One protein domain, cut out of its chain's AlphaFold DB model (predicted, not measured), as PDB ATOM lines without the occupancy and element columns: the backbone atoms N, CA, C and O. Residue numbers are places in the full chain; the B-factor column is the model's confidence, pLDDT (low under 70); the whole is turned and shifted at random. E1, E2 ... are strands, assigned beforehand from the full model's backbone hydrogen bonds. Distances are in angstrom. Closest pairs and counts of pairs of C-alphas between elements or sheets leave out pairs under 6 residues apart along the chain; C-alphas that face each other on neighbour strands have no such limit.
ATOM      1  N   PRO A  23       0.297  31.935-155.288       44.56
ATOM      2  CA  PRO A  23       1.533  32.692-155.223       44.56
ATOM      3  C   PRO A  23       1.345  33.884-156.158       44.56
ATOM      4  O   PRO A  23       0.916  33.700-157.301       44.56
ATOM      5  N   ALA A  24       1.566  35.096-155.647       48.47
ATOM      6  CA  ALA A  24       1.592  36.284-156.479       48.47
ATOM      7  C   ALA A  24       2.659  36.029-157.545       48.47
ATOM      8  O   ALA A  24       3.845  36.013-157.236       48.47
ATOM      9  N   GLN A  25       2.218  35.691-158.754       57.22
ATOM     10  CA  GLN A  25       3.090  35.533-159.902       57.22
ATOM     11  C   GLN A  25       3.607  36.909-160.243       57.22
ATOM     12  O   GLN A  25       2.853  37.877-160.357       57.22
ATOM     13  N   ALA A  26       4.915  36.992-160.186       63.34
ATOM     14  CA  ALA A  26       5.585  38.196-159.817       63.34
ATOM     15  C   ALA A  26       6.643  38.413-160.890       63.34
ATOM     16  O   ALA A  26       7.837  38.202-160.703       63.34
ATOM     17  N   LEU A  27       6.169  38.890-162.037       83.06
ATOM     18  CA  LEU A  27       6.961  39.604-163.031       83.06
ATOM     19  C   LEU A  27       7.172  41.053-162.596       83.06
ATOM     20  O   LEU A  27       6.322  41.635-161.908       83.06
ATOM     21  N   THR A  28       8.333  41.630-162.895       88.94
ATOM     22  CA  THR A  28       8.582  43.055-162.642       88.94
ATOM     23  C   THR A  28       8.439  43.822-163.946       88.94
ATOM     24  O   THR A  28       9.231  43.595-164.850       88.94
ATOM     25  N   CYS A  29       7.484  44.747-164.038       91.56
ATOM     26  CA  CYS A  29       7.334  45.670-165.161       91.56
ATOM     27  C   CYS A  29       7.752  47.087-164.768       91.56
ATOM     28  O   CYS A  29       7.234  47.681-163.816       91.56
ATOM     29  N   LYS A  30       8.641  47.667-165.570       92.06
ATOM     30  CA  LYS A  30       9.059  49.073-165.489       92.06
ATOM     31  C   LYS A  30       8.939  49.702-166.867       92.06
ATOM     32  O   LYS A  30       8.824  48.998-167.867       92.06
ATOM     33  N   THR A  31       8.997  51.023-166.955       90.19
ATOM     34  CA  THR A  31       9.257  51.645-168.266       90.19
ATOM     35  C   THR A  31      10.680  51.326-168.734       90.19
ATOM     36  O   THR A  31      11.543  50.964-167.931       90.19
ATOM     37  N   THR A  32      10.970  51.514-170.021       84.50
ATOM     38  CA  THR A  32      12.332  51.349-170.564       84.50
ATOM     39  C   THR A  32      13.361  52.297-169.937       84.50
ATOM     40  O   THR A  32      14.549  51.995-169.940       84.50
ATOM     41  N   SER A  33      12.931  53.418-169.347       85.06
ATOM     42  CA  SER A  33      13.779  54.313-168.545       85.06
ATOM     43  C   SER A  33      13.912  53.882-167.079       85.06
ATOM     44  O   SER A  33      14.381  54.657-166.252       85.06
ATOM     45  N   SER A  34      13.487  52.663-166.732       83.38
ATOM     46  CA  SER A  34      13.443  52.130-165.361       83.38
ATOM     47  C   SER A  34      12.522  52.895-164.397       83.38
ATOM     48  O   SER A  34      12.576  52.678-163.186       83.38
ATOM     49  N   THR A  35      11.637  53.754-164.910       86.06
ATOM     50  CA  THR A  35      10.634  54.463-164.105       86.06
ATOM     51  C   THR A  35       9.563  53.483-163.632       86.06
ATOM     52  O   THR A  35       8.992  52.748-164.443       86.06
ATOM     53  N   ILE A  36       9.274  53.511-162.329       87.00
ATOM     54  CA  ILE A  36       8.242  52.696-161.662       87.00
ATOM     55  C   ILE A  36       7.013  53.513-161.248       87.00
ATOM     56  O   ILE A  36       6.060  52.976-160.698       87.00
ATOM     57  N   SER A  37       7.025  54.826-161.458       90.56
ATOM     58  CA  SER A  37       5.891  55.673-161.120       90.56
ATOM     59  C   SER A  37       5.839  56.910-161.993       90.56
ATOM     60  O   SER A  37       6.847  57.589-162.165       90.56
ATOM     61  N   GLU A  38       4.648  57.228-162.484       93.38
ATOM     62  CA  GLU A  38       4.375  58.455-163.225       93.38
ATOM     63  C   GLU A  38       3.108  59.128-162.707       93.38
ATOM     64  O   GLU A  38       2.262  58.507-162.058       93.38
ATOM     65  N   VAL A  39       2.988  60.427-162.977       94.31
ATOM     66  CA  VAL A  39       1.862  61.241-162.524       94.31
ATOM     67  C   VAL A  39       1.251  61.971-163.713       94.31
ATOM     68  O   VAL A  39       1.912  62.778-164.359       94.31
ATOM     69  N   VAL A  40      -0.039  61.747-163.943       95.12
ATOM     70  CA  VAL A  40      -0.877  62.589-164.797       95.12
ATOM     71  C   VAL A  40      -1.405  63.740-163.948       95.12
ATOM     72  O   VAL A  40      -2.061  63.530-162.926       95.12
ATOM     73  N   ASN A  41      -1.106  64.972-164.347       93.00
ATOM     74  CA  ASN A  41      -1.595  66.161-163.661       93.00
ATOM     75  C   ASN A  41      -2.747  66.795-164.447       93.00
ATOM     76  O   ASN A  41      -2.656  66.990-165.657       93.00
ATOM     77  N   ILE A  42      -3.830  67.139-163.755       90.94
ATOM     78  CA  ILE A  42      -4.845  68.034-164.310       90.94
ATOM     79  C   ILE A  42      -4.312  69.459-164.178       90.94
ATOM     80  O   ILE A  42      -4.365  70.041-163.102       90.94
ATOM     81  N   GLU A  43      -3.794  70.039-165.256       87.06
ATOM     82  CA  GLU A  43      -3.145  71.354-165.177       87.06
ATOM     83  C   GLU A  43      -4.157  72.510-165.171       87.06
ATOM     84  O   GLU A  43      -4.046  73.469-164.399       87.06
ATOM     85  N   SER A  44      -5.195  72.419-166.003       85.50
ATOM     86  CA  SER A  44      -6.207  73.464-166.174       85.50
ATOM     87  C   SER A  44      -7.397  73.299-165.230       85.50
ATOM     88  O   SER A  44      -7.812  72.183-164.926       85.50
ATOM     89  N   ILE A  45      -8.014  74.414-164.831       84.44
ATOM     90  CA  ILE A  45      -9.299  74.384-164.117       84.44
ATOM     91  C   ILE A  45     -10.373  73.805-165.043       84.44
ATOM     92  O   ILE A  45     -10.613  74.341-166.124       84.44
ATOM     93  N   ILE A  46     -11.058  72.760-164.584       85.00
ATOM     94  CA  ILE A  46     -12.206  72.168-165.273       85.00
ATOM     95  C   ILE A  46     -13.460  72.746-164.626       85.00
ATOM     96  O   ILE A  46     -13.738  72.482-163.457       85.00
ATOM     97  N   LYS A  47     -14.210  73.559-165.369       83.31
ATOM     98  CA  LYS A  47     -15.497  74.093-164.915       83.31
ATOM     99  C   LYS A  47     -16.606  73.183-165.420       83.31
ATOM    100  O   LYS A  47     -16.727  73.000-166.625       83.31
ATOM    101  N   VAL A  48     -17.403  72.641-164.507       81.00
ATOM    102  CA  VAL A  48     -18.563  71.807-164.842       81.00
ATOM    103  C   VAL A  48     -19.813  72.513-164.342       81.00
ATOM    104  O   VAL A  48     -19.959  72.745-163.139       81.00
ATOM    105  N   SER A  49     -20.715  72.886-165.249       77.69
ATOM    106  CA  SER A  49     -22.017  73.408-164.841       77.69
ATOM    107  C   SER A  49     -22.811  72.323-164.116       77.69
ATOM    108  O   SER A  49     -22.801  71.159-164.514       77.69
ATOM    109  N   SER A  50     -23.586  72.708-163.104       74.56
ATOM    110  CA  SER A  50     -24.540  71.798-162.458       74.56
ATOM    111  C   SER A  50     -25.544  71.185-163.450       74.56
ATOM    112  O   SER A  50     -25.996  70.064-163.244       74.56
ATOM    113  N   SER A  51     -25.865  71.882-164.550       75.19
ATOM    114  CA  SER A  51     -26.704  71.356-165.640       75.19
ATOM    115  C   SER A  51     -25.982  70.363-166.564       75.19
ATOM    116  O   SER A  51     -26.631  69.655-167.327       75.19
ATOM    117  N   GLU A  52     -24.651  70.305-166.509       74.38
ATOM    118  CA  GLU A  52     -23.810  69.420-167.320       74.38
ATOM    119  C   GLU A  52     -23.371  68.159-166.575       74.38
ATOM    120  O   GLU A  52     -22.748  67.285-167.187       74.38
ATOM    121  N   LEU A  53     -23.718  68.043-165.288       82.69
ATOM    122  CA  LEU A  53     -23.573  66.827-164.492       82.69
ATOM    123  C   LEU A  53     -24.591  65.784-164.971       82.69
ATOM    124  O   LEU A  53     -25.628  65.551-164.355       82.69
ATOM    125  N   ILE A  54     -24.303  65.194-166.127       88.06
ATOM    126  CA  ILE A  54     -25.072  64.121-166.752       88.06
ATOM    127  C   ILE A  54     -24.337  62.812-166.473       88.06
ATOM    128  O   ILE A  54     -23.128  62.721-166.695       88.06
ATOM    129  N   ALA A  55     -25.067  61.802-166.002       92.75
ATOM    130  CA  ALA A  55     -24.492  60.498-165.696       92.75
ATOM    131  C   ALA A  55     -23.723  59.924-166.899       92.75
ATOM    132  O   ALA A  55     -24.213  59.939-168.028       92.75
ATOM    133  N   ASN A  56     -22.522  59.411-166.634       93.19
ATOM    134  CA  ASN A  56     -21.595  58.811-167.597       93.19
ATOM    135  C   ASN A  56     -21.038  59.764-168.671       93.19
ATOM    136  O   ASN A  56     -20.374  59.317-169.605       93.19
ATOM    137  N   LYS A  57     -21.240  61.082-168.547       93.56
ATOM    138  CA  LYS A  57     -20.626  62.060-169.457       93.56
ATOM    139  C   LYS A  57     -19.161  62.285-169.080       93.56
ATOM    140  O   LYS A  57     -18.883  62.671-167.944       93.56
ATOM    141  N   LYS A  58     -18.235  62.112-170.032       94.19
ATOM    142  CA  LYS A  58     -16.822  62.505-169.868       94.19
ATOM    143  C   LYS A  58     -16.733  64.028-169.723       94.19
ATOM    144  O   LYS A  58     -17.169  64.761-170.607       94.19
ATOM    145  N   ILE A  59     -16.186  64.485-168.601       92.19
ATOM    146  CA  ILE A  59     -15.963  65.908-168.293       92.19
ATOM    147  C   ILE A  59     -14.500  66.317-168.483       92.19
ATOM    148  O   ILE A  59     -14.200  67.502-168.591       92.19
ATOM    149  N   TRP A  60     -13.594  65.340-168.543       94.56
ATOM    150  CA  TRP A  60     -12.188  65.538-168.868       94.56
ATOM    151  C   TRP A  60     -11.591  64.251-169.430       94.56
ATOM    152  O   TRP A  60     -11.969  63.151-169.017       94.56
ATOM    153  N   VAL A  61     -10.656  64.399-170.365       96.12
ATOM    154  CA  VAL A  61      -9.868  63.313-170.952       96.12
ATOM    155  C   VAL A  61      -8.447  63.831-171.140       96.12
ATOM    156  O   VAL A  61      -8.262  64.951-171.619       96.12
ATOM    157  N   SER A  62      -7.447  63.041-170.763       96.69
ATOM    158  CA  SER A  62      -6.047  63.368-171.015       96.69
ATOM    159  C   SER A  62      -5.720  63.297-172.509       96.69
ATOM    160  O   SER A  62      -6.384  62.601-173.285       96.69
ATOM    161  N   SER A  63      -4.614  63.923-172.911       95.81
ATOM    162  CA  SER A  63      -3.942  63.533-174.155       95.81
ATOM    163  C   SER A  63      -3.611  62.029-174.129       95.81
ATOM    164  O   SER A  63      -3.409  61.480-173.039       95.81
ATOM    165  N   PRO A  64      -3.561  61.344-175.288       96.81
ATOM    166  CA  PRO A  64      -3.060  59.974-175.374       96.81
ATOM    167  C   PRO A  64      -1.660  59.853-174.779       96.81
ATOM    168  O   PRO A  64      -0.765  60.629-175.115       96.81
ATOM    169  N   ILE A  65      -1.480  58.876-173.898       95.81
ATOM    170  CA  ILE A  65      -0.214  58.559-173.244       95.81
ATOM    171  C   ILE A  65       0.316  57.291-173.899       95.81
ATOM    172  O   ILE A  65      -0.349  56.256-173.888       95.81
ATOM    173  N   THR A  66       1.504  57.385-174.492       96.06
ATOM    174  CA  THR A  66       2.224  56.223-175.021       96.06
ATOM    175  C   THR A  66       3.221  55.766-173.970       96.06
ATOM    176  O   THR A  66       4.075  56.552-173.564       96.06
ATOM    177  N   ALA A  67       3.121  54.512-173.542       93.56
ATOM    178  CA  ALA A  67       4.047  53.915-172.588       93.56
ATOM    179  C   ALA A  67       4.691  52.670-173.197       93.56
ATOM    180  O   ALA A  67       4.018  51.880-173.860       93.56
ATOM    181  N   THR A  68       5.985  52.494-172.939       96.44
ATOM    182  CA  THR A  68       6.725  51.279-173.291       96.44
ATOM    183  C   THR A  68       7.177  50.604-172.012       96.44
ATOM    184  O   THR A  68       7.980  51.169-171.265       96.44
ATOM    185  N   PHE A  69       6.659  49.405-171.766       95.19
ATOM    186  CA  PHE A  69       6.998  48.600-170.603       95.19
ATOM    187  C   PHE A  69       8.015  47.534-170.981       95.19
ATOM    188  O   PHE A  69       7.900  46.907-172.029       95.19
ATOM    189  N   SER A  70       9.002  47.344-170.113       94.88
ATOM    190  CA  SER A  70       9.917  46.212-170.119       94.88
ATOM    191  C   SER A  70       9.634  45.384-168.878       94.88
ATOM    192  O   SER A  70       9.668  45.912-167.761       94.88
ATOM    193  N   CYS A  71       9.323  44.112-169.088       93.50
ATOM    194  CA  CYS A  71       8.913  43.200-168.037       93.50
ATOM    195  C   CYS A  71       9.863  42.003-167.965       93.50
ATOM    196  O   CYS A  71      10.264  41.464-168.994       93.50
ATOM    197  N   GLU A  72      10.221  41.593-166.753       92.12
ATOM    198  CA  GLU A  72      11.163  40.502-166.489       92.12
ATOM    199  C   GLU A  72      10.559  39.490-165.514       92.12
ATOM    200  O   GLU A  72       9.825  39.861-164.594       92.12
ATOM    201  N   ASP A  73      10.894  38.213-165.699       89.38
ATOM    202  CA  ASP A  73      10.585  37.161-164.732       89.38
ATOM    203  C   ASP A  73      11.564  37.253-163.555       89.38
ATOM    204  O   ASP A  73      12.740  36.908-163.680       89.38
ATOM    205  N   THR A  74      11.085  37.744-162.410       83.50
ATOM    206  CA  THR A  74      11.903  37.862-161.193       83.50
ATOM    207  C   THR A  74      11.711  36.705-160.220       83.50
ATOM    208  O   THR A  74      12.482  36.578-159.270       83.50
ATOM    209  N   ASP A  75      10.705  35.864-160.454       80.06
ATOM    210  CA  ASP A  75      10.224  34.878-159.485       80.06
ATOM    211  C   ASP A  75      10.328  33.441-160.025       80.06
ATOM    212  O   ASP A  75       9.845  32.495-159.404       80.06
ATOM    213  N   ASN A  76      11.056  33.267-161.133       83.38
ATOM    214  CA  ASN A  76      11.343  31.991-161.780       83.38
ATOM    215  C   ASN A  76      10.072  31.265-162.227       83.38
ATOM    216  O   ASN A  76       9.871  30.087-161.915       83.38
ATOM    217  N   PHE A  77       9.207  31.978-162.951       84.56
ATOM    218  CA  PHE A  77       8.019  31.428-163.589       84.56
ATOM    219  C   PHE A  77       8.284  31.118-165.076       84.56
ATOM    220  O   PHE A  77       7.945  31.903-165.965       84.56
ATOM    221  N   PRO A  78       8.849  29.936-165.396       88.06
ATOM    222  CA  PRO A  78       9.430  29.666-166.708       88.06
ATOM    223  C   PRO A  78       8.400  29.598-167.838       88.06
ATOM    224  O   PRO A  78       8.763  29.742-168.998       88.06
ATOM    225  N   ASN A  79       7.118  29.366-167.543       90.94
ATOM    226  CA  ASN A  79       6.095  29.213-168.583       90.94
ATOM    227  C   ASN A  79       5.715  30.540-169.263       90.94
ATOM    228  O   ASN A  79       5.090  30.511-170.325       90.94
ATOM    229  N   GLY A  80       6.129  31.674-168.694       90.69
ATOM    230  CA  GLY A  80       5.706  32.998-169.125       90.69
ATOM    231  C   GLY A  80       4.311  33.364-168.611       90.69
ATOM    232  O   GLY A  80       3.488  32.496-168.328       90.69
ATOM    233  N   GLU A  81       4.047  34.659-168.494       91.94
ATOM    234  CA  GLU A  81       2.767  35.208-168.051       91.94
ATOM    235  C   GLU A  81       2.452  36.552-168.735       91.94
ATOM    236  O   GLU A  81       3.334  37.246-169.258       91.94
ATOM    237  N   SER A  82       1.167  36.913-168.751       94.62
ATOM    238  CA  SER A  82       0.696  38.219-169.224       94.62
ATOM    239  C   SER A  82       0.835  39.290-168.141       94.62
ATOM    240  O   SER A  82       0.730  39.003-166.948       94.62
ATOM    241  N   ALA A  83       1.008  40.542-168.563       94.56
ATOM    242  CA  ALA A  83       0.825  41.698-167.693       94.56
ATOM    243  C   ALA A  83      -0.607  42.231-167.779       94.56
ATOM    244  O   ALA A  83      -1.317  42.070-168.780       94.56
ATOM    245  N   TYR A  84      -1.000  42.935-166.724       95.88
ATOM    246  CA  TYR A  84      -2.318  43.521-166.564       95.88
ATOM    247  C   TYR A  84      -2.222  44.934-165.996       95.88
ATOM    248  O   TYR A  84      -1.381  45.215-165.144       95.88
ATOM    249  N   PHE A  85      -3.156  45.802-166.382       96.81
ATOM    250  CA  PHE A  85      -3.512  46.962-165.571       96.81
ATOM    251  C   PHE A  85      -4.376  46.508-164.399       96.81
ATOM    252  O   PHE A  85      -5.548  46.185-164.584       96.81
ATOM    253  N   TRP A  86      -3.820  46.514-163.193       95.38
ATOM    254  CA  TRP A  86      -4.551  46.318-161.945       95.38
ATOM    255  C   TRP A  86      -5.112  47.651-161.468       95.38
ATOM    256  O   TRP A  86      -4.371  48.491-160.960       95.38
ATOM    257  N   LEU A  87      -6.411  47.854-161.683       96.75
ATOM    258  CA  LEU A  87      -7.089  49.128-161.465       96.75
ATOM    259  C   LEU A  87      -7.337  49.394-159.975       96.75
ATOM    260  O   LEU A  87      -7.650  48.476-159.214       96.75
ATOM    261  N   ASP A  88      -7.242  50.669-159.588       95.31
ATOM    262  CA  ASP A  88      -7.409  51.148-158.206       95.31
ATOM    263  C   ASP A  88      -6.656  50.276-157.179       95.31
ATOM    264  O   ASP A  88      -7.263  49.698-156.265       95.31
ATOM    265  N   PRO A  89      -5.329  50.112-157.337       93.12
ATOM    266  CA  PRO A  89      -4.575  49.137-156.557       93.12
ATOM    267  C   PRO A  89      -4.495  49.510-155.070       93.12
ATOM    268  O   PRO A  89      -4.412  48.631-154.218       93.12
ATOM    269  N   GLU A  90      -4.597  50.800-154.741       91.75
ATOM    270  CA  GLU A  90      -4.603  51.304-153.361       91.75
ATOM    271  C   GLU A  90      -6.006  51.326-152.722       91.75
ATOM    272  O   GLU A  90      -6.143  51.714-151.559       91.75
ATOM    273  N   ASN A  91      -7.047  50.913-153.461       92.44
ATOM    274  CA  ASN A  91      -8.450  50.959-153.035       92.44
ATOM    275  C   ASN A  91      -8.870  52.360-152.547       92.44
ATOM    276  O   ASN A  91      -9.435  52.535-151.461       92.44
ATOM    277  N   LYS A  92      -8.532  53.385-153.333       91.69
ATOM    278  CA  LYS A  92      -8.764  54.801-153.026       91.69
ATOM    279  C   LYS A  92      -9.760  55.458-153.969       91.69
ATOM    280  O   LYS A  92     -10.155  56.589-153.693       91.69
ATOM    281  N   ALA A  93     -10.247  54.787-155.013       92.00
ATOM    282  CA  ALA A  93     -11.278  55.360-155.882       92.00
ATOM    283  C   ALA A  93     -12.568  55.710-155.113       92.00
ATOM    284  O   ALA A  93     -13.256  56.660-155.469       92.00
ATOM    285  N   SER A  94     -12.859  55.009-154.015       89.81
ATOM    286  CA  SER A  94     -13.978  55.314-153.110       89.81
ATOM    287  C   SER A  94     -13.825  56.625-152.327       89.81
ATOM    288  O   SER A  94     -14.810  57.116-151.788       89.81
ATOM    289  N   SER A  95     -12.617  57.199-152.268       88.38
ATOM    290  CA  SER A  95     -12.373  58.516-151.658       88.38
ATOM    291  C   SER A  95     -12.712  59.684-152.588       88.38
ATOM    292  O   SER A  95     -12.708  60.837-152.160       88.38
ATOM    293  N   LEU A  96     -13.013  59.401-153.861       89.31
ATOM    294  CA  LEU A  96     -13.483  60.415-154.792       89.31
ATOM    295  C   LEU A  96     -14.865  60.932-154.368       89.31
ATOM    296  O   LEU A  96     -15.711  60.150-153.926       89.31
ATOM    297  N   PRO A  97     -15.140  62.231-154.561       87.00
ATOM    298  CA  PRO A  97     -16.484  62.764-154.415       87.00
ATOM    299  C   PRO A  97     -17.476  62.031-155.314       87.00
ATOM    300  O   PRO A  97     -17.187  61.731-156.473       87.00
ATOM    301  N   ASP A  98     -18.682  61.808-154.803       87.94
ATOM    302  CA  ASP A  98     -19.681  60.949-155.439       87.94
ATOM    303  C   ASP A  98     -20.237  61.487-156.769       87.94
ATOM    304  O   ASP A  98     -20.923  60.754-157.484       87.94
ATOM    305  N   PHE A  99     -19.939  62.741-157.123       87.56
ATOM    306  CA  PHE A  99     -20.330  63.371-158.384       87.56
ATOM    307  C   PHE A  99     -19.385  63.063-159.558       87.56
ATOM    308  O   PHE A  99     -19.737  63.371-160.705       87.56
ATOM    309  N   ILE A 100     -18.227  62.437-159.306       91.56
ATOM    310  CA  ILE A 100     -17.280  62.000-160.340       91.56
ATOM    311  C   ILE A 100     -16.842  60.547-160.173       91.56
ATOM    312  O   ILE A 100     -16.841  59.985-159.083       91.56
ATOM    313  N   GLN A 101     -16.394  59.960-161.277       95.00
ATOM    314  CA  GLN A 101     -15.580  58.749-161.277       95.00
ATOM    315  C   GLN A 101     -14.416  58.926-162.248       95.00
ATOM    316  O   GLN A 101     -14.521  59.653-163.238       95.00
ATOM    317  N   VAL A 102     -13.311  58.246-161.966       97.06
ATOM    318  CA  VAL A 102     -12.111  58.238-162.807       97.06
ATOM    319  C   VAL A 102     -11.995  56.869-163.480       97.06
ATOM    320  O   VAL A 102     -12.455  55.857-162.942       97.06
ATOM    321  N   GLY A 103     -11.402  56.828-164.666       98.00
ATOM    322  CA  GLY A 103     -11.103  55.593-165.376       98.00
ATOM    323  C   GLY A 103      -9.997  55.774-166.405       98.00
ATOM    324  O   GLY A 103      -9.447  56.867-166.568       98.00
ATOM    325  N   ILE A 104      -9.683  54.685-167.100       98.56
ATOM    326  CA  ILE A 104      -8.743  54.674-168.218       98.56
ATOM    327  C   ILE A 104      -9.419  54.175-169.490       98.56
ATOM    328  O   ILE A 104     -10.241  53.262-169.449       98.56
ATOM    329  N   THR A 105      -9.059  54.753-170.628       98.56
ATOM    330  CA  THR A 105      -9.404  54.219-171.944       98.56
ATOM    331  C   THR A 105      -8.198  53.455-172.474       98.56
ATOM    332  O   THR A 105      -7.117  54.030-172.604       98.56
ATOM    333  N   TYR A 106      -8.378  52.179-172.799       98.38
ATOM    334  CA  TYR A 106      -7.356  51.327-173.406       98.38
ATOM    335  C   TYR A 106      -7.982  50.516-174.542       98.38
ATOM    336  O   TYR A 106      -9.088  50.002-174.392       98.38
ATOM    337  N   ASN A 107      -7.316  50.451-175.700       96.12
ATOM    338  CA  ASN A 107      -7.834  49.811-176.921       96.12
ATOM    339  C   ASN A 107      -9.265  50.252-177.303       96.12
ATOM    340  O   ASN A 107     -10.076  49.458-177.771       96.12
ATOM    341  N   GLY A 108      -9.588  51.532-177.081       96.56
ATOM    342  CA  GLY A 108     -10.913  52.098-177.366       96.56
ATOM    343  C   GLY A 108     -12.014  51.705-176.374       96.56
ATOM    344  O   GLY A 108     -13.163  52.087-176.575       96.56
ATOM    345  N   ILE A 109     -11.681  50.975-175.305       98.12
ATOM    346  CA  ILE A 109     -12.617  50.535-174.268       98.12
ATOM    347  C   ILE A 109     -12.373  51.340-172.991       98.12
ATOM    348  O   ILE A 109     -11.236  51.524-172.557       98.12
ATOM    349  N   ASP A 110     -13.461  51.808-172.386       98.44
ATOM    350  CA  ASP A 110     -13.444  52.554-171.133       98.44
ATOM    351  C   ASP A 110     -13.527  51.609-169.927       98.44
ATOM    352  O   ASP A 110     -14.466  50.821-169.782       98.44
ATOM    353  N   TYR A 111     -12.560  51.728-169.021       98.38
ATOM    354  CA  TYR A 111     -12.490  50.974-167.779       98.38
ATOM    355  C   TYR A 111     -12.519  51.925-166.587       98.38
ATOM    356  O   TYR A 111     -11.550  52.625-166.298       98.38
ATOM    357  N   LEU A 112     -13.635  51.916-165.855       98.06
ATOM    358  CA  LEU A 112     -13.715  52.601-164.567       98.06
ATOM    359  C   LEU A 112     -12.784  51.953-163.546       98.06
ATOM    360  O   LEU A 112     -12.638  50.724-163.521       98.06
ATOM    361  N   LEU A 113     -12.210  52.796-162.690       97.38
ATOM    362  CA  LEU A 113     -11.430  52.361-161.543       97.38
ATOM    363  C   LEU A 113     -12.283  51.493-160.618       97.38
ATOM    364  O   LEU A 113     -13.363  51.893-160.182       97.38
ATOM    365  N   GLN A 114     -11.785  50.297-160.330       95.38
ATOM    366  CA  GLN A 114     -12.421  49.345-159.436       95.38
ATOM    367  C   GLN A 114     -11.339  48.446-158.846       95.38
ATOM    368  O   GLN A 114     -10.644  47.757-159.592       95.38
ATOM    369  N   ASN A 115     -11.224  48.425-157.518       93.12
ATOM    370  CA  ASN A 115     -10.237  47.594-156.840       93.12
ATOM    371  C   ASN A 115     -10.369  46.116-157.255       93.12
ATOM    372  O   ASN A 115     -11.480  45.590-157.367       93.12
ATOM    373  N   LYS A 116      -9.225  45.454-157.479       89.06
ATOM    374  CA  LYS A 116      -9.089  44.063-157.973       89.06
ATOM    375  C   LYS A 116      -9.559  43.815-159.407       89.06
ATOM    376  O   LYS A 116      -9.472  42.681-159.872       89.06
ATOM    377  N   LYS A 117     -10.043  44.830-160.125       94.38
ATOM    378  CA  LYS A 117     -10.317  44.696-161.554       94.38
ATOM    379  C   LYS A 117      -9.000  44.752-162.319       94.38
ATOM    380  O   LYS A 117      -8.206  45.665-162.104       94.38
ATOM    381  N   SER A 118      -8.797  43.801-163.219       95.31
ATOM    382  CA  SER A 118      -7.637  43.758-164.100       95.31
ATOM    383  C   SER A 118      -8.043  43.879-165.569       95.31
ATOM    384  O   SER A 118      -9.157  43.522-165.959       95.31
ATOM    385  N   VAL A 119      -7.135  44.414-166.383       97.25
ATOM    386  CA  VAL A 119      -7.250  44.471-167.845       97.25
ATOM    387  C   VAL A 119      -5.959  43.914-168.423       97.25
ATOM    388  O   VAL A 119      -4.899  44.446-168.119       97.25
ATOM    389  N   GLU A 120      -6.031  42.842-169.209       96.75
ATOM    390  CA  GLU A 120      -4.846  42.250-169.841       96.75
ATOM    391  C   GLU A 120      -4.261  43.210-170.881       96.75
ATOM    392  O   GLU A 120      -4.996  43.752-171.710       96.75
ATOM    393  N   ILE A 121      -2.947  43.421-170.830       96.62
ATOM    394  CA  ILE A 121      -2.236  44.349-171.726       96.62
ATOM    395  C   ILE A 121      -1.230  43.650-172.646       96.62
ATOM    396  O   ILE A 121      -0.622  44.304-173.490       96.62
ATOM    397  N   GLY A 122      -1.091  42.328-172.511       93.88
ATOM    398  CA  GLY A 122      -0.299  41.477-173.393       93.88
ATOM    399  C   GLY A 122       0.684  40.564-172.654       93.88
ATOM    400  O   GLY A 122       0.824  40.657-171.431       93.88
ATOM    401  N   PRO A 123       1.376  39.682-173.396       94.06
ATOM    402  CA  PRO A 123       2.394  38.801-172.838       94.06
ATOM    403  C   PRO A 123       3.585  39.622-172.333       94.06
ATOM    404  O   PRO A 123       4.180  40.394-173.085       94.06
ATOM    405  N   ALA A 124       3.941  39.444-171.066       94.25
ATOM    406  CA  ALA A 124       5.017  40.183-170.411       94.25
ATOM    407  C   ALA A 124       6.286  39.349-170.240       94.25
ATOM    408  O   ALA A 124       7.389  39.892-170.258       94.25
ATOM    409  N   THR A 125       6.142  38.032-170.132       94.44
ATOM    410  CA  THR A 125       7.242  37.070-170.183       94.44
ATOM    411  C   THR A 125       6.831  35.884-171.055       94.44
ATOM    412  O   THR A 125       5.651  35.548-171.158       94.44
ATOM    413  N   LEU A 126       7.791  35.253-171.727       94.69
ATOM    414  CA  LEU A 126       7.558  34.105-172.604       94.69
ATOM    415  C   LEU A 126       8.452  32.935-172.213       94.69
ATOM    416  O   LEU A 126       9.606  33.114-171.842       94.69
ATOM    417  N   CYS A 127       7.941  31.721-172.379       94.00
ATOM    418  CA  CYS A 127       8.729  30.506-172.216       94.00
ATOM    419  C   CYS A 127      10.003  30.502-173.084       94.00
ATOM    420  O   CYS A 127       9.917  30.502-174.316       94.00
ATOM    421  N   ASP A 128      11.176  30.411-172.443       94.19
ATOM    422  CA  ASP A 128      12.441  30.095-173.118       94.19
ATOM    423  C   ASP A 128      12.510  28.585-173.382       94.19
ATOM    424  O   ASP A 128      12.897  27.789-172.520       94.19
ATOM    425  N   LYS A 129      12.049  28.163-174.563       93.38
ATOM    426  CA  LYS A 129      11.930  26.739-174.894       93.38
ATOM    427  C   LYS A 129      13.295  26.059-174.982       93.38
ATOM    428  O   LYS A 129      14.148  26.411-175.792       93.38
ATOM    429  N   SER A 130      13.437  24.971-174.235       91.81
ATOM    430  CA  SER A 130      14.571  24.053-174.292       91.81
ATOM    431  C   SER A 130      14.066  22.621-174.441       91.81
ATOM    432  O   SER A 130      13.841  21.913-173.464       91.81
ATOM    433  N   GLY A 131      13.860  22.190-175.687       90.69
ATOM    434  CA  GLY A 131      13.145  20.945-175.971       90.69
ATOM    435  C   GLY A 131      11.660  21.085-175.623       90.69
ATOM    436  O   GLY A 131      10.999  21.993-176.121       90.69
ATOM    437  N   ASN A 132      11.152  20.204-174.756       91.81
ATOM    438  CA  ASN A 132       9.745  20.197-174.325       91.81
ATOM    439  C   ASN A 132       9.496  20.954-173.008       91.81
ATOM    440  O   ASN A 132       8.390  20.894-172.476       91.81
ATOM    441  N   THR A 133      10.505  21.633-172.459       93.44
ATOM    442  CA  THR A 133      10.396  22.392-171.207       93.44
ATOM    443  C   THR A 133      10.738  23.863-171.419       93.44
ATOM    444  O   THR A 133      11.346  24.239-172.424       93.44
ATOM    445  N   CYS A 134      10.337  24.694-170.461       93.38
ATOM    446  CA  CYS A 134      10.694  26.104-170.406       93.38
ATOM    447  C   CYS A 134      11.830  26.315-169.403       93.38
ATOM    448  O   CYS A 134      11.779  25.791-168.287       93.38
ATOM    449  N   LYS A 135      12.860  27.062-169.801       92.88
ATOM    450  CA  LYS A 135      13.934  27.500-168.909       92.88
ATOM    451  C   LYS A 135      13.471  28.673-168.053       92.88
ATOM    452  O   LYS A 135      12.594  29.437-168.446       92.88
ATOM    453  N   SER A 136      14.092  28.778-166.884       89.44
ATOM    454  CA  SER A 136      13.939  29.900-165.964       89.44
ATOM    455  C   SER A 136      15.227  30.732-165.943       89.44
ATOM    456  O   SER A 136      16.305  30.125-165.945       89.44
ATOM    457  N   PRO A 137      15.150  32.072-165.869       89.94
ATOM    458  CA  PRO A 137      13.925  32.875-165.941       89.94
ATOM    459  C   PRO A 137      13.290  32.828-167.340       89.94
ATOM    460  O   PRO A 137      13.977  32.583-168.333       89.94
ATOM    461  N   ALA A 138      11.979  33.056-167.419       92.88
ATOM    462  CA  ALA A 138      11.295  33.263-168.691       92.88
ATOM    463  C   ALA A 138      11.850  34.501-169.429       92.88
ATOM    464  O   ALA A 138      12.387  35.435-168.830       92.88
ATOM    465  N   ILE A 139      11.697  34.524-170.753       94.94
ATOM    466  CA  ILE A 139      12.151  35.617-171.618       94.94
ATOM    467  C   ILE A 139      11.281  36.847-171.371       94.94
ATOM    468  O   ILE A 139      10.116  36.879-171.778       94.94
ATOM    469  N   GLY A 140      11.859  37.878-170.758       94.44
ATOM    470  CA  GLY A 140      11.210  39.175-170.592       94.44
ATOM    471  C   GLY A 140      10.790  39.797-171.924       94.44
ATOM    472  O   GLY A 140      11.478  39.652-172.935       94.44
ATOM    473  N   GLN A 141       9.641  40.466-171.936       96.25
ATOM    474  CA  GLN A 141       9.113  41.155-173.111       96.25
ATOM    475  C   GLN A 141       9.166  42.668-172.923       96.25
ATOM    476  O   GLN A 141       8.974  43.199-171.827       96.25
ATOM    477  N   THR A 142       9.371  43.367-174.034       96.38
ATOM    478  CA  THR A 142       9.190  44.815-174.117       96.38
ATOM    479  C   THR A 142       8.069  45.104-175.098       96.38
ATOM    480  O   THR A 142       8.110  44.647-176.240       96.38
ATOM    481  N   PHE A 143       7.070  45.869-174.673       95.88
ATOM    482  CA  PHE A 143       5.926  46.217-175.509       95.88
ATOM    483  C   PHE A 143       5.463  47.648-175.250       95.88
ATOM    484  O   PHE A 143       5.604  48.188-174.151       95.88
ATOM    485  N   SER A 144       4.909  48.267-176.290       96.44
ATOM    486  CA  SER A 144       4.349  49.614-176.232       96.44
ATOM    487  C   SER A 144       2.836  49.566-176.331       96.44
ATOM    488  O   SER A 144       2.270  48.756-177.066       96.44
ATOM    489  N   LEU A 145       2.178  50.472-175.622       97.00
ATOM    490  CA  LEU A 145       0.736  50.634-175.667       97.00
ATOM    491  C   LEU A 145       0.341  52.104-175.523       97.00
ATOM    492  O   LEU A 145       1.149  52.951-175.133       97.00
ATOM    493  N   VAL A 146      -0.917  52.399-175.847       97.75
ATOM    494  CA  VAL A 146      -1.494  53.739-175.729       97.75
ATOM    495  C   VAL A 146      -2.736  53.671-174.854       97.75
ATOM    496  O   VAL A 146      -3.610  52.832-175.073       97.75
ATOM    497  N   TYR A 147      -2.828  54.567-173.879       97.94
ATOM    498  CA  TYR A 147      -4.009  54.733-173.038       97.94
ATOM    499  C   TYR A 147      -4.313  56.210-172.802       97.94
ATOM    500  O   TYR A 147      -3.500  57.096-173.063       97.94
ATOM    501  N   GLN A 148      -5.508  56.484-172.299       98.25
ATOM    502  CA  GLN A 148      -5.912  57.803-171.823       98.25
ATOM    503  C   GLN A 148      -6.499  57.679-170.429       98.25
ATOM    504  O   GLN A 148      -7.070  56.647-170.083       98.25
ATOM    505  N   VAL A 149      -6.406  58.744-169.646       98.38
ATOM    506  CA  VAL A 149      -7.152  58.875-168.396       98.38
ATOM    507  C   VAL A 149      -8.383  59.719-168.675       98.38
ATOM    508  O   VAL A 149      -8.311  60.709-169.401       98.38
ATOM    509  N   TYR A 150      -9.521  59.348-168.103       97.75
ATOM    510  CA  TYR A 150     -10.742  60.129-168.220       97.75
ATOM    511  C   TYR A 150     -11.439  60.285-166.874       97.75
ATOM    512  O   TYR A 150     -11.257  59.498-165.943       97.75
ATOM    513  N   ILE A 151     -12.284  61.308-166.799       95.81
ATOM    514  CA  ILE A 151     -13.157  61.576-165.660       95.81
ATOM    515  C   ILE A 151     -14.575  61.723-166.194       95.81
ATOM    516  O   ILE A 151     -14.809  62.481-167.139       95.81
ATOM    517  N   ILE A 152     -15.517  60.999-165.595       95.00
ATOM    518  CA  ILE A 152     -16.947  61.112-165.888       95.00
ATOM    519  C   ILE A 152     -17.692  61.771-164.733       95.00
ATOM    520  O   ILE A 152     -17.283  61.665-163.578       95.00
ATOM    521  N   SER A 153     -18.821  62.404-165.045       92.44
ATOM    522  CA  SER A 153     -19.826  62.751-164.042       92.44
ATOM    523  C   SER A 153     -20.734  61.554-163.748       92.44
ATOM    524  O   SER A 153     -21.112  60.811-164.653       92.44
ATOM    525  N   THR A 154     -21.136  61.386-162.490       91.56
ATOM    526  CA  THR A 154     -22.118  60.365-162.075       91.56
ATOM    527  C   THR A 154     -23.567  60.842-162.194       91.56
ATOM    528  O   THR A 154     -24.495  60.070-161.967       91.56
ATOM    529  N   GLY A 155     -23.782  62.117-162.532       88.50
ATOM    530  CA  GLY A 155     -25.103  62.746-162.545       88.50
ATOM    531  C   GLY A 155     -25.644  63.124-161.163       88.50
ATOM    532  O   GLY A 155     -26.757  63.642-161.055       88.50
ATOM    533  N   ARG A 156     -24.880  62.887-160.089       86.12
ATOM    534  CA  ARG A 156     -25.267  63.328-158.747       86.12
ATOM    535  C   ARG A 156     -25.147  64.842-158.624       86.12
ATOM    536  O   ARG A 156     -24.179  65.448-159.080       86.12
ATOM    537  N   ARG A 157     -26.152  65.450-157.989       75.50
ATOM    538  CA  ARG A 157     -26.136  66.879-157.674       75.50
ATOM    539  C   ARG A 157     -25.114  67.140-156.580       75.50
ATOM    540  O   ARG A 157     -25.108  66.451-155.567       75.50
ATOM    541  N   VAL A 158     -24.324  68.184-156.766       74.12
ATOM    542  CA  VAL A 158     -23.411  68.676-155.739       74.12
ATOM    543  C   VAL A 158     -24.154  69.680-154.864       74.12
ATOM    544  O   VAL A 158     -24.709  70.657-155.366       74.12
ATOM    545  N   THR A 159     -24.200  69.440-153.555       59.00
ATOM    546  CA  THR A 159     -24.714  70.411-152.581       59.00
ATOM    547  C   THR A 159     -23.559  71.297-152.105       59.00
ATOM    548  O   THR A 159     -22.691  70.821-151.380       59.00
ATOM    549  N   GLY A 160     -23.535  72.572-152.511       62.31
ATOM    550  CA  GLY A 160     -22.457  73.528-152.190       62.31
ATOM    551  C   GLY A 160     -21.339  73.599-153.245       62.31
ATOM    552  O   GLY A 160     -21.505  73.118-154.363       62.31
ATOM    553  N   GLU A 161     -20.196  74.210-152.903       56.69
ATOM    554  CA  GLU A 161     -18.961  74.089-153.695       56.69
ATOM    555  C   GLU A 161     -18.374  72.699-153.425       56.69
ATOM    556  O   GLU A 161     -17.694  72.503-152.420       56.69
ATOM    557  N   GLY A 162     -18.676  71.709-154.266       57.31
ATOM    558  CA  GLY A 162     -18.090  70.371-154.144       57.31
ATOM    559  C   GLY A 162     -16.580  70.447-154.307       57.31
ATOM    560  O   GLY A 162     -16.081  70.438-155.432       57.31
ATOM    561  N   LYS A 163     -15.859  70.575-153.194       62.94
ATOM    562  CA  LYS A 163     -14.401  70.588-153.165       62.94
ATOM    563  C   LYS A 163     -13.903  69.161-153.066       62.94
ATOM    564  O   LYS A 163     -14.318  68.402-152.197       62.94
ATOM    565  N   ILE A 164     -13.014  68.814-153.985       70.00
ATOM    566  CA  ILE A 164     -12.183  67.622-153.861       70.00
ATOM    567  C   ILE A 164     -11.007  68.038-152.987       70.00
ATOM    568  O   ILE A 164     -10.420  69.084-153.274       70.00
ATOM    569  N   ASP A 165     -10.704  67.274-151.935       63.44
ATOM    570  CA  ASP A 165      -9.611  67.601-151.015       63.44
ATOM    571  C   ASP A 165      -8.325  67.939-151.781       63.44
ATOM    572  O   ASP A 165      -7.914  67.240-152.721       63.44
ATOM    573  N   ASP A 166      -7.702  69.047-151.381       63.47
ATOM    574  CA  ASP A 166      -6.444  69.494-151.956       63.47
ATOM    575  C   ASP A 166      -5.382  68.417-151.677       63.47
ATOM    576  O   ASP A 166      -5.083  68.103-150.527       63.47
ATOM    577  N   ASN A 167      -4.804  67.870-152.752       68.00
ATOM    578  CA  ASN A 167      -3.751  66.841-152.777       68.00
ATOM    579  C   ASN A 167      -4.182  65.364-152.781       68.00
ATOM    580  O   ASN A 167      -3.351  64.507-152.469       68.00
ATOM    581  N   LEU A 168      -5.397  65.015-153.226       83.38
ATOM    582  CA  LEU A 168      -5.666  63.612-153.570       83.38
ATOM    583  C   LEU A 168      -4.751  63.161-154.727       83.38
ATOM    584  O   LEU A 168      -4.962  63.516-155.890       83.38
ATOM    585  N   LYS A 169      -3.724  62.376-154.388       90.25
ATOM    586  CA  LYS A 169      -2.914  61.591-155.320       90.25
ATOM    587  C   LYS A 169      -3.533  60.200-155.392       90.25
ATOM    588  O   LYS A 169      -3.417  59.429-154.447       90.25
ATOM    589  N   LEU A 170      -4.219  59.909-156.489       92.88
ATOM    590  CA  LEU A 170      -4.945  58.656-156.672       92.88
ATOM    591  C   LEU A 170      -4.154  57.731-157.595       92.88
ATOM    592  O   LEU A 170      -3.866  58.111-158.729       92.88
ATOM    593  N   SER A 171      -3.819  56.526-157.133       94.75
ATOM    594  CA  SER A 171      -3.279  55.480-158.005       94.75
ATOM    595  C   SER A 171      -4.377  54.956-158.936       94.75
ATOM    596  O   SER A 171      -5.429  54.505-158.484       94.75
ATOM    597  N   LEU A 172      -4.144  55.050-160.245       96.94
ATOM    598  CA  LEU A 172      -5.078  54.618-161.282       96.94
ATOM    599  C   LEU A 172      -4.923  53.128-161.562       96.94
ATOM    600  O   LEU A 172      -5.894  52.376-161.513       96.94
ATOM    601  N   PHE A 173      -3.697  52.705-161.856       96.00
ATOM    602  CA  PHE A 173      -3.375  51.307-162.078       96.00
ATOM    603  C   PHE A 173      -1.914  51.013-161.756       96.00
ATOM    604  O   PHE A 173      -1.047  51.881-161.870       96.00
ATOM    605  N   GLN A 174      -1.651  49.752-161.432       94.69
ATOM    606  CA  GLN A 174      -0.316  49.165-161.445       94.69
ATOM    607  C   GLN A 174      -0.215  48.165-162.596       94.69
ATOM    608  O   GLN A 174      -1.164  47.424-162.850       94.69
ATOM    609  N   VAL A 175       0.920  48.144-163.289       94.31
ATOM    610  CA  VAL A 175       1.231  47.086-164.256       94.31
ATOM    611  C   VAL A 175       1.816  45.907-163.490       94.31
ATOM    612  O   VAL A 175       2.879  46.046-162.901       94.31
ATOM    613  N   ASP A 176       1.141  44.764-163.467       91.75
ATOM    614  CA  ASP A 176       1.617  43.579-162.736       91.75
ATOM    615  C   ASP A 176       1.240  42.279-163.454       91.75
ATOM    616  O   ASP A 176       0.441  42.298-164.392       91.75
ATOM    617  N   GLY A 177       1.805  41.162-162.999       90.44
ATOM    618  CA  GLY A 177       1.527  39.825-163.522       90.44
ATOM    619  C   GLY A 177       0.137  39.297-163.187       90.44
ATOM    620  O   GLY A 177      -0.698  39.980-162.578       90.44
ATOM    621  N   GLN A 178      -0.122  38.046-163.571       85.12
ATOM    622  CA  GLN A 178      -1.427  37.399-163.391       85.12
ATOM    623  C   GLN A 178      -1.803  37.246-161.907       85.12
ATOM    624  O   GLN A 178      -2.985  37.268-161.558       85.12
ATOM    625  N   GLY A 179      -0.803  37.132-161.025       76.88
ATOM    626  CA  GLY A 179      -0.988  37.051-159.574       76.88
ATOM    627  C   GLY A 179      -1.330  38.380-158.894       76.88
ATOM    628  O   GLY A 179      -1.683  38.384-157.714       76.88
ATOM    629  N   GLY A 180      -1.263  39.492-159.625       78.81
ATOM    630  CA  GLY A 180      -1.616  40.815-159.133       78.81
ATOM    631  C   GLY A 180      -0.595  41.450-158.206       78.81
ATOM    632  O   GLY A 180       0.598  41.184-158.281       78.81
ATOM    633  N   LEU A 181      -1.083  42.362-157.362       76.12
ATOM    634  CA  LEU A 181      -0.248  43.234-156.540       76.12
ATOM    635  C   LEU A 181       0.581  42.416-155.545       76.12
ATOM    636  O   LEU A 181       0.053  41.919-154.542       76.12
ATOM    637  N   ARG A 182       1.892  42.319-155.779       65.69
ATOM    638  CA  ARG A 182       2.805  41.654-154.840       65.69
ATOM    639  C   ARG A 182       2.697  42.272-153.445       65.69
ATOM    640  O   ARG A 182       2.760  43.490-153.284       65.69
ATOM    641  N   ASN A 183       2.550  41.426-152.424       53.09
ATOM    642  CA  ASN A 183       2.433  41.811-151.008       53.09
ATOM    643  C   ASN A 183       1.307  42.814-150.680       53.09
ATOM    644  O   ASN A 183       1.312  43.400-149.601       53.09
ATOM    645  N   GLY A 184       0.339  43.016-151.583       52.91
ATOM    646  CA  GLY A 184      -0.758  43.965-151.384       52.91
ATOM    647  C   GLY A 184      -0.335  45.438-151.366       52.91
ATOM    648  O   GLY A 184      -1.154  46.284-151.010       52.91
ATOM    649  N   THR A 185       0.906  45.755-151.753       54.75
ATOM    650  CA  THR A 185       1.429  47.125-151.729       54.75
ATOM    651  C   THR A 185       1.709  47.607-153.143       54.75
ATOM    652  O   THR A 185       2.426  46.972-153.917       54.75
ATOM    653  N   ALA A 186       1.155  48.768-153.472       59.41
ATOM    654  CA  ALA A 186       1.472  49.484-154.692       59.41
ATOM    655  C   ALA A 186       2.939  49.970-154.688       59.41
ATOM    656  O   ALA A 186       3.428  50.448-153.665       59.41
ATOM    657  N   GLY A 187       3.632  49.896-155.833       59.69
ATOM    658  CA  GLY A 187       4.916  50.587-156.052       59.69
ATOM    659  C   GLY A 187       6.165  49.720-156.253       59.69
ATOM    660  O   GLY A 187       7.247  50.275-156.416       59.69
ATOM    661  N   ALA A 188       6.049  48.387-156.276       73.69
ATOM    662  CA  ALA A 188       7.147  47.513-156.725       73.69
ATOM    663  C   ALA A 188       7.277  47.474-158.262       73.69
ATOM    664  O   ALA A 188       8.360  47.268-158.806       73.69
ATOM    665  N   ASN A 189       6.157  47.720-158.938       87.88
ATOM    666  CA  ASN A 189       6.012  47.783-160.382       87.88
ATOM    667  C   ASN A 189       5.560  49.176-160.821       87.88
ATOM    668  O   ASN A 189       5.161  49.993-159.988       87.88
ATOM    669  N   TYR A 190       5.578  49.426-162.132       92.94
ATOM    670  CA  TYR A 190       5.057  50.666-162.698       92.94
ATOM    671  C   TYR A 190       3.645  50.988-162.188       92.94
ATOM    672  O   TYR A 190       2.724  50.183-162.335       92.94
ATOM    673  N   ASN A 191       3.473  52.191-161.643       93.81
ATOM    674  CA  ASN A 191       2.206  52.696-161.134       93.81
ATOM    675  C   ASN A 191       1.915  54.109-161.658       93.81
ATOM    676  O   ASN A 191       2.714  55.037-161.481       93.81
ATOM    677  N   LEU A 192       0.747  54.269-162.279       96.38
ATOM    678  CA  LEU A 192       0.271  55.554-162.764       96.38
ATOM    679  C   LEU A 192      -0.626  56.222-161.725       96.38
ATOM    680  O   LEU A 192      -1.645  55.667-161.313       96.38
ATOM    681  N   PHE A 193      -0.306  57.461-161.375       95.75
ATOM    682  CA  PHE A 193      -1.102  58.285-160.473       95.75
ATOM    683  C   PHE A 193      -1.779  59.435-161.217       95.75
ATOM    684  O   PHE A 193      -1.244  59.947-162.197       95.75
ATOM    685  N   ILE A 194      -2.912  59.908-160.703       95.44
ATOM    686  CA  ILE A 194      -3.503  61.198-161.074       95.44
ATOM    687  C   ILE A 194      -3.438  62.179-159.902       95.44
ATOM    688  O   ILE A 194      -3.624  61.805-158.742       95.44
ATOM    689  N   THR A 195      -3.180  63.447-160.213       94.00
ATOM    690  CA  THR A 195      -3.212  64.574-159.268       94.00
ATOM    691  C   THR A 195      -3.962  65.764-159.869       94.00
ATOM    692  O   THR A 195      -4.245  65.800-161.068       94.00
ATOM    693  N   GLY A 196      -4.293  66.757-159.040       91.25
ATOM    694  CA  GLY A 196      -4.996  67.964-159.488       91.25
ATOM    695  C   GLY A 196      -6.518  67.817-159.572       91.25
ATOM    696  O   GLY A 196      -7.175  68.660-160.173       91.25
ATOM    697  N   LEU A 197      -7.100  66.777-158.962       90.00
ATOM    698  CA  LEU A 197      -8.554  66.556-158.937       90.00
ATOM    699  C   LEU A 197      -9.317  67.737-158.299       90.00
ATOM    700  O   LEU A 197     -10.412  68.077-158.738       90.00
ATOM    701  N   ASN A 198      -8.695  68.447-157.357       86.94
ATOM    702  CA  ASN A 198      -9.183  69.700-156.766       86.94
ATOM    703  C   ASN A 198      -9.367  70.862-157.767       86.94
ATOM    704  O   ASN A 198      -9.989  71.876-157.444       86.94
ATOM    705  N   ARG A 199      -8.861  70.743-159.001       88.06
ATOM    706  CA  ARG A 199      -9.089  71.720-160.080       88.06
ATOM    707  C   ARG A 199     -10.413  71.509-160.814       88.06
ATOM    708  O   ARG A 199     -10.773  72.355-161.634       88.06
ATOM    709  N   ILE A 200     -11.153  70.441-160.508       86.62
ATOM    710  CA  ILE A 200     -12.536  70.262-160.955       86.62
ATOM    711  C   ILE A 200     -13.433  71.126-160.074       86.62
ATOM    712  O   ILE A 200     -13.571  70.891-158.876       86.62
ATOM    713  N   ARG A 201     -14.043  72.145-160.677       81.75
ATOM    714  CA  ARG A 201     -14.938  73.079-160.000       81.75
ATOM    715  C   ARG A 201     -16.339  72.935-160.560       81.75
ATOM    716  O   ARG A 201     -16.570  73.167-161.748       81.75
TER     717      ARG A 201
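What this domain is: This is residues 23 to 201 of the 216 residues of the protein "Putative fimbrial adhesin" of Klebsiella pneumoniae (UniProt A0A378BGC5). Two strongly twisted sheets lie partly face to face as a loose, elongated sandwich; the very long strand E11 runs through one of them, while E2, E13, E12, E6 and E9 make the other. The hairpin E10 and E11 forms one end of the long axis, and E3 with residues 154 to 163 lies toward the other. The 179 printed residues hold thirteen named strands, E1 to E13 in chain order, and no named helix: the class is all strand, with 89 residues in named strands, under half. E1, E4, E5, E7, E8, E10 and E11 form an antiparallel branched sheet; the other, in the order E2, E13, E12, E6, E9, is mixed. The whole is compact, with a radius of gyration of the C-alphas of 18.2 A, and a rod in outline, spanning 66 by 28 by 26 A.

Where its parts are: E11, residues 133 to 153, is 50.9 A long, from C-alpha 133 at (10.396, 22.392, -171.207) to C-alpha 153 at (-19.826, 62.751, -164.042), and bends by 75 degrees at residue 136. Its sheet also holds E1, residues 27 to 31, E4, 58 to 61, E5, 65 to 73 and 25.4 A long, E7, 100 to 106 and 19.6 A long, E8, 109 to 112, and E10, 125 to 130. The second sheet holds E2, residues 37 to 41, E6, 82 to 87, E9, 118 to 123, E12, 170 to 176 and 17.5 A long, and E13, 191 to 195, ending at C-alpha 195 (-3.212, 64.574, -159.268). E3 is residues 46 to 49.

How they stand to each other: E11 has staggered antiparallel neighbours: E10 (N 126 and O 139, 2.8 A), E5 (N 65 and O 147, 2.8 A), E7 (N 105 and O 148, 2.8 A) and E4 (N 59 and O 151, 2.8 A). E4 and E5 lie on one side of E11, E7 on the other side. E1 is antiparallel to E5 (N 28 and O 72, 2.9 A), and E8 to E7 in a hairpin (N 111 and O 104, 2.8 A). In the second sheet E2 is parallel to E13 (N 40 and O 193, 2.8 A); antiparallel are E13 and E12, a hairpin (N 172 and O 192, 2.8 A), E12 and E6 (N 84 and O 176, 2.8 A), and E6 and E9 (N 85 and O 119, 2.8 A). Between the sheets, the closest C-alphas of E1 and E12, Cys 29 and Val 175, are 6.3 A apart. E9 runs on into E10 at 38 degrees. E3 pairs with no named strand, but its residues 46 to 47 pair in parallel with residues 200 to 201.

The domain as a whole: The farthest C-alphas, of Gly 131 and Gly 160, are 67.8 A apart. The printed part has no cut; the links E6 to E7, E11 to E12 and E12 to E13 are long. Mean pLDDT of the printed part is 87.9, with residues 23 to 26, 159 to 163, 165 to 167 and 182 to 187 under 70.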